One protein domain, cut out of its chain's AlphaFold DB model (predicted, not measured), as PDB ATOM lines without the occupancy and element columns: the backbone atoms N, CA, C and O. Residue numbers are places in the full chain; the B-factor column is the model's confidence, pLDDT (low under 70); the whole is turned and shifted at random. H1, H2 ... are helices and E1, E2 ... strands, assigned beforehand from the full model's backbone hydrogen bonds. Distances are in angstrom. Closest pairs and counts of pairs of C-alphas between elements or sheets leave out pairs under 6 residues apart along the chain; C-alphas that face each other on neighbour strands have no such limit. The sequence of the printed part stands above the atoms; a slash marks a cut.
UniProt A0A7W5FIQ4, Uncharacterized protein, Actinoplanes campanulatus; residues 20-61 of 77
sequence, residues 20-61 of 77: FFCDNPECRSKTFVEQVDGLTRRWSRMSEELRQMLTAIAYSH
ATOM      1  N   PHE A  20      -2.052 -13.096  19.470       84.44
ATOM      2  CA  PHE A  20      -0.620 -13.319  19.310       84.44
ATOM      3  C   PHE A  20       0.019 -13.590  20.675       84.44
ATOM      4  O   PHE A  20      -0.433 -13.064  21.699       84.44
ATOM      5  N   PHE A  21       1.078 -14.393  20.692       85.00
ATOM      6  CA  PHE A  21       1.846 -14.713  21.892       85.00
ATOM      7  C   PHE A  21       3.293 -14.262  21.710       85.00
ATOM      8  O   PHE A  21       3.811 -14.280  20.599       85.00
ATOM      9  N   CYS A  22       3.915 -13.805  22.795       82.75
ATOM     10  CA  CYS A  22       5.338 -13.489  22.820       82.75
ATOM     11  C   CYS A  22       6.048 -14.529  23.682       82.75
ATOM     12  O   CYS A  22       5.739 -14.651  24.869       82.75
ATOM     13  N   ASP A  23       6.998 -15.242  23.080       84.62
ATOM     14  CA  ASP A  23       7.729 -16.340  23.726       84.62
ATOM     15  C   ASP A  23       8.969 -15.867  24.500       84.62
ATOM     16  O   ASP A  23       9.654 -16.664  25.136       84.62
ATOM     17  N   ASN A  24       9.255 -14.561  24.494       88.62
ATOM     18  CA  ASN A  24      10.360 -13.999  25.260       88.62
ATOM     19  C   ASN A  24      10.059 -14.079  26.776       88.62
ATOM     20  O   ASN A  24       9.101 -13.439  27.233       88.62
ATOM     21  N   PRO A  25      10.870 -14.797  27.576       80.12
ATOM     22  CA  PRO A  25      10.640 -14.961  29.012       80.12
ATOM     23  C   PRO A  25      10.687 -13.642  29.797       80.12
ATOM     24  O   PRO A  25       9.963 -13.506  30.782       80.12
ATOM     25  N   GLU A  26      11.450 -12.654  29.321       90.00
ATOM     26  CA  GLU A  26      11.590 -11.328  29.942       90.00
ATOM     27  C   GLU A  26      10.415 -10.381  29.613       90.00
ATOM     28  O   GLU A  26      10.290  -9.285  30.166       90.00
ATOM     29  N   CYS A  27       9.522 -10.767  28.692       83.62
ATOM     30  CA  CYS A  27       8.442  -9.897  28.242       83.62
ATOM     31  C   CYS A  27       7.255  -9.900  29.219       83.62
ATOM     32  O   CYS A  27       6.551 -10.896  29.401       83.62
ATOM     33  N   ARG A  28       6.956  -8.731  29.800       79.94
ATOM     34  CA  ARG A  28       5.835  -8.547  30.742       79.94
ATOM     35  C   ARG A  28       4.448  -8.721  30.101       79.94
ATOM     36  O   ARG A  28       3.478  -8.986  30.805       79.94
ATOM     37  N   SER A  29       4.320  -8.557  28.781       79.62
ATOM     38  CA  SER A  29       3.081  -8.818  28.029       79.62
ATOM     39  C   SER A  29       3.254 -10.047  27.144       79.62
ATOM     40  O   SER A  29       3.789  -9.954  26.048       79.62
ATOM     41  N   LYS A  30       2.764 -11.198  27.609       82.00
ATOM     42  CA  LYS A  30       2.868 -12.486  26.894       82.00
ATOM     43  C   LYS A  30       1.771 -12.723  25.861       82.00
ATOM     44  O   LYS A  30       1.840 -13.656  25.072       82.00
ATOM     45  N   THR A  31       0.713 -11.922  25.894       84.56
ATOM     46  CA  THR A  31      -0.431 -12.044  24.995       84.56
ATOM     47  C   THR A  31      -0.759 -10.684  24.414       84.56
ATOM     48  O   THR A  31      -0.936  -9.715  25.152       84.56
ATOM     49  N   PHE A  32      -0.931 -10.656  23.100       82.19
ATOM     50  CA  PHE A  32      -1.443  -9.525  22.349       82.19
ATOM     51  C   PHE A  32      -2.692  -9.954  21.590       82.19
ATOM     52  O   PHE A  32      -2.872 -11.123  21.254       82.19
ATOM     53  N   VAL A  33      -3.576  -9.005  21.335       86.56
ATOM     54  CA  VAL A  33      -4.766  -9.216  20.514       86.56
ATOM     55  C   VAL A  33      -4.680  -8.238  19.357       86.56
ATOM     56  O   VAL A  33      -4.331  -7.073  19.571       86.56
ATOM     57  N   GLU A  34      -4.964  -8.720  18.153       86.25
ATOM     58  CA  GLU A  34      -5.067  -7.907  16.945       86.25
ATOM     59  C   GLU A  34      -5.953  -6.687  17.203       86.25
ATOM     60  O   GLU A  34      -7.041  -6.804  17.771       86.25
ATOM     61  N   GLN A  35      -5.457  -5.510  16.826       88.06
ATOM     62  CA  GLN A  35      -6.237  -4.283  16.868       88.06
ATOM     63  C   GLN A  35      -6.795  -4.047  15.464       88.06
ATOM     64  O   GLN A  35      -6.036  -3.780  14.537       88.06
ATOM     65  N   VAL A  36      -8.111  -4.184  15.314       86.62
ATOM     66  CA  VAL A  36      -8.834  -3.824  14.093       86.62
ATOM     67  C   VAL A  36      -8.883  -2.304  14.003       86.62
ATOM     68  O   VAL A  36      -9.433  -1.653  14.901       86.62
ATOM     69  N   ASP A  37      -8.287  -1.761  12.943       83.00
ATOM     70  CA  ASP A  37      -8.256  -0.321  12.705       83.00
ATOM     71  C   ASP A  37      -9.677   0.247  12.611       83.00
ATOM     72  O   ASP A  37     -10.603  -0.409  12.132       83.00
ATOM     73  N   GLY A  38      -9.867   1.445  13.155       82.06
ATOM     74  CA  GLY A  38     -11.179   2.086  13.247       82.06
ATOM     75  C   GLY A  38     -12.164   1.486  14.264       82.06
ATOM     76  O   GLY A  38     -13.185   2.114  14.507       82.06
ATOM     77  N   LEU A  39     -11.877   0.334  14.892       82.06
ATOM     78  CA  LEU A  39     -12.790  -0.316  15.854       82.06
ATOM     79  C   LEU A  39     -12.177  -0.555  17.235       82.06
ATOM     80  O   LEU A  39     -12.876  -0.523  18.248       82.06
ATOM     81  N   THR A  40     -10.876  -0.829  17.305       83.12
ATOM     82  CA  THR A  40     -10.220  -1.203  18.563       83.12
ATOM     83  C   THR A  40      -8.887  -0.492  18.722       83.12
ATOM     84  O   THR A  40      -8.102  -0.376  17.784       83.12
ATOM     85  N   ARG A  41      -8.616  -0.025  19.943       83.62
ATOM     86  CA  ARG A  41      -7.339   0.578  20.325       83.62
ATOM     87  C   ARG A  41      -6.883   0.000  21.656       83.62
ATOM     88  O   ARG A  41      -7.680  -0.156  22.587       83.62
ATOM     89  N   ARG A  42      -5.578  -0.259  21.775       83.00
ATOM     90  CA  ARG A  42      -4.974  -0.810  22.994       83.00
ATOM     91  C   ARG A  42      -5.338   0.048  24.211       83.00
ATOM     92  O   ARG A  42      -5.163   1.263  24.189       83.00
ATOM     93  N   TRP A  43      -5.817  -0.609  25.270       82.06
ATOM     94  CA  TRP A  43      -6.259   0.005  26.534       82.06
ATOM     95  C   TRP A  43      -7.399   1.026  26.422       82.06
ATOM     96  O   TRP A  43      -7.664   1.747  27.388       82.06
ATOM     97  N   SER A  44      -8.098   1.088  25.286       83.62
ATOM     98  CA  SER A  44      -9.251   1.971  25.176       83.62
ATOM     99  C   SER A  44     -10.378   1.516  26.100       83.62
ATOM    100  O   SER A  44     -10.665   0.327  26.236       83.62
ATOM    101  N   ARG A  45     -11.030   2.490  26.736       85.75
ATOM    102  CA  ARG A  45     -12.275   2.300  27.499       85.75
ATOM    103  C   ARG A  45     -13.495   2.890  26.781       85.75
ATOM    104  O   ARG A  45     -14.601   2.830  27.318       85.75
ATOM    105  N   MET A  46     -13.279   3.444  25.588       84.88
ATOM    106  CA  MET A  46     -14.277   4.056  24.713       84.88
ATOM    107  C   MET A  46     -14.192   3.452  23.310       84.88
ATOM    108  O   MET A  46     -13.099   3.086  22.866       84.88
ATOM    109  N   SER A  47     -15.330   3.360  22.631       85.19
ATOM    110  CA  SER A  47     -15.360   3.077  21.194       85.19
ATOM    111  C   SER A  47     -14.565   4.130  20.418       85.19
ATOM    112  O   SER A  47     -14.413   5.280  20.856       85.19
ATOM    113  N   GLU A  48     -14.014   3.724  19.280       86.31
ATOM    114  CA  GLU A  48     -13.227   4.617  18.431       86.31
ATOM    115  C   GLU A  48     -14.127   5.703  17.822       86.31
ATOM    116  O   GLU A  48     -13.734   6.869  17.764       86.31
ATOM    117  N   GLU A  49     -15.381   5.365  17.514       85.00
ATOM    118  CA  GLU A  49     -16.407   6.301  17.066       85.00
ATOM    119  C   GLU A  49     -16.684   7.384  18.122       85.00
ATOM    120  O   GLU A  49     -16.673   8.577  17.807       85.00
ATOM    121  N   LEU A  50     -16.856   7.008  19.399       86.69
ATOM    122  CA  LEU A  50     -17.080   7.982  20.479       86.69
ATOM    123  C   LEU A  50     -15.869   8.897  20.660       86.69
ATOM    124  O   LEU A  50     -16.016  10.105  20.850       86.69
ATOM    125  N   ARG A  51     -14.662   8.334  20.573       88.06
ATOM    126  CA  ARG A  51     -13.423   9.107  20.647       88.06
ATOM    127  C   ARG A  51     -13.357  10.149  19.534       88.06
ATOM    128  O   ARG A  51     -12.994  11.292  19.809       88.06
ATOM    129  N   GLN A  52     -13.693   9.773  18.301       87.38
ATOM    130  CA  GLN A  52     -13.697  10.680  17.152       87.38
ATOM    131  C   GLN A  52     -14.724  11.801  17.318       87.38
ATOM    132  O   GLN A  52     -14.369  12.962  17.121       87.38
ATOM    133  N   MET A  53     -15.945  11.489  17.764       87.75
ATOM    134  CA  MET A  53     -16.972  12.500  18.046       87.75
ATOM    135  C   MET A  53     -16.513  13.500  19.112       87.75
ATOM    136  O   MET A  53     -16.547  14.707  18.884       87.75
ATOM    137  N   LEU A  54     -16.014  13.014  20.255       87.75
ATOM    138  CA  LEU A  54     -15.495  13.876  21.324       87.75
ATOM    139  C   LEU A  54     -14.306  14.717  20.850       87.75
ATOM    140  O   LEU A  54     -14.178  15.881  21.219       87.75
ATOM    141  N   THR A  55     -13.455  14.144  19.999       87.81
ATOM    142  CA  THR A  55     -12.325  14.851  19.389       87.81
ATOM    143  C   THR A  55     -12.811  15.961  18.448       87.81
ATOM    144  O   THR A  55     -12.273  17.062  18.490       87.81
ATOM    145  N   ALA A  56     -13.841  15.712  17.634       88.62
ATOM    146  CA  ALA A  56     -14.434  16.711  16.744       88.62
ATOM    147  C   ALA A  56     -15.068  17.876  17.523       88.62
ATOM    148  O   ALA A  56     -14.842  19.033  17.176       88.62
ATOM    149  N   ILE A  57     -15.779  17.576  18.615       88.19
ATOM    150  CA  ILE A  57     -16.333  18.588  19.530       88.19
ATOM    151  C   ILE A  57     -15.204  19.390  20.195       88.19
ATOM    152  O   ILE A  57     -15.258  20.613  20.268       88.19
ATOM    153  N   ALA A  58     -14.135  18.732  20.651       85.56
ATOM    154  CA  ALA A  58     -12.986  19.432  21.224       85.56
ATOM    155  C   ALA A  58     -12.334  20.384  20.203       85.56
ATOM    156  O   ALA A  58     -12.035  21.535  20.527       85.56
ATOM    157  N   TYR A  59     -12.179  19.935  18.951       84.62
ATOM    158  CA  TYR A  59     -11.666  20.772  17.868       84.62
ATOM    159  C   TYR A  59     -12.565  21.972  17.558       84.62
ATOM    160  O   TYR A  59     -12.031  23.035  17.246       84.62
ATOM    161  N   SER A  60     -13.891  21.838  17.658       84.00
ATOM    162  CA  SER A  60     -14.803  22.965  17.437       84.00
ATOM    163  C   SER A  60     -14.767  24.000  18.567       84.00
ATOM    164  O   SER A  60     -15.161  25.140  18.334       84.00
ATOM    165  N   HIS A  61     -14.294  23.630  19.768       72.31
ATOM    166  CA  HIS A  61     -14.358  24.476  20.964       72.31
ATOM    167  C   HIS A  61     -13.020  25.081  21.473       72.31
ATOM    168  O   HIS A  61     -13.145  26.081  22.175       72.31
TER     169      HIS A  61
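Overview. This is residues 20 to 61 of the 77 residues of an uncharacterized protein of Actinoplanes campanulatus (UniProt A0A7W5FIQ4). A single helix, H1, makes one end of a drawn-out rod, and at the other end the printed part folds back in an open loop that brings residues 20 to 21 beside residues 31 to 32 of E1; a winding link, residues 34 to 47, joins E1 to H1. Residues 53 to 61 of H1 stick out free. The printed part has 42 residues, with one named strand and then one named helix; the class is mostly helix, though under half of the residues are in named elements. It is extended, with a radius of gyration of the C-alphas of 15.2 A and spans of 47 by 17 by 13 A.

Along the chain. H1, residues 48 to 61, measures 20.1 A, from C-alpha 48 at (-13.227, 4.617, 18.431) to C-alpha 61 at (-14.358, 24.476, 20.964). E1, residues 31 to 33, begins with C-alpha 31 at (-0.431, -12.044, 24.995) and measures 6.8 A.

Arrangement. H1 and E1 are apart. In H1 every O i to N i+4 pair is within hydrogen-bond range. E1 pairs with no named strand; residues 20 to 21 pair with its residues 31 to 32, antiparallel.

Size, cuts and confidence. The C-alphas farthest apart, of Pro 25 and His 61, are 47.4 A apart. The link from E1 to H1, residues 34 to 47, is long. The printed part has no cut, and no printed residue is under 70 in pLDDT.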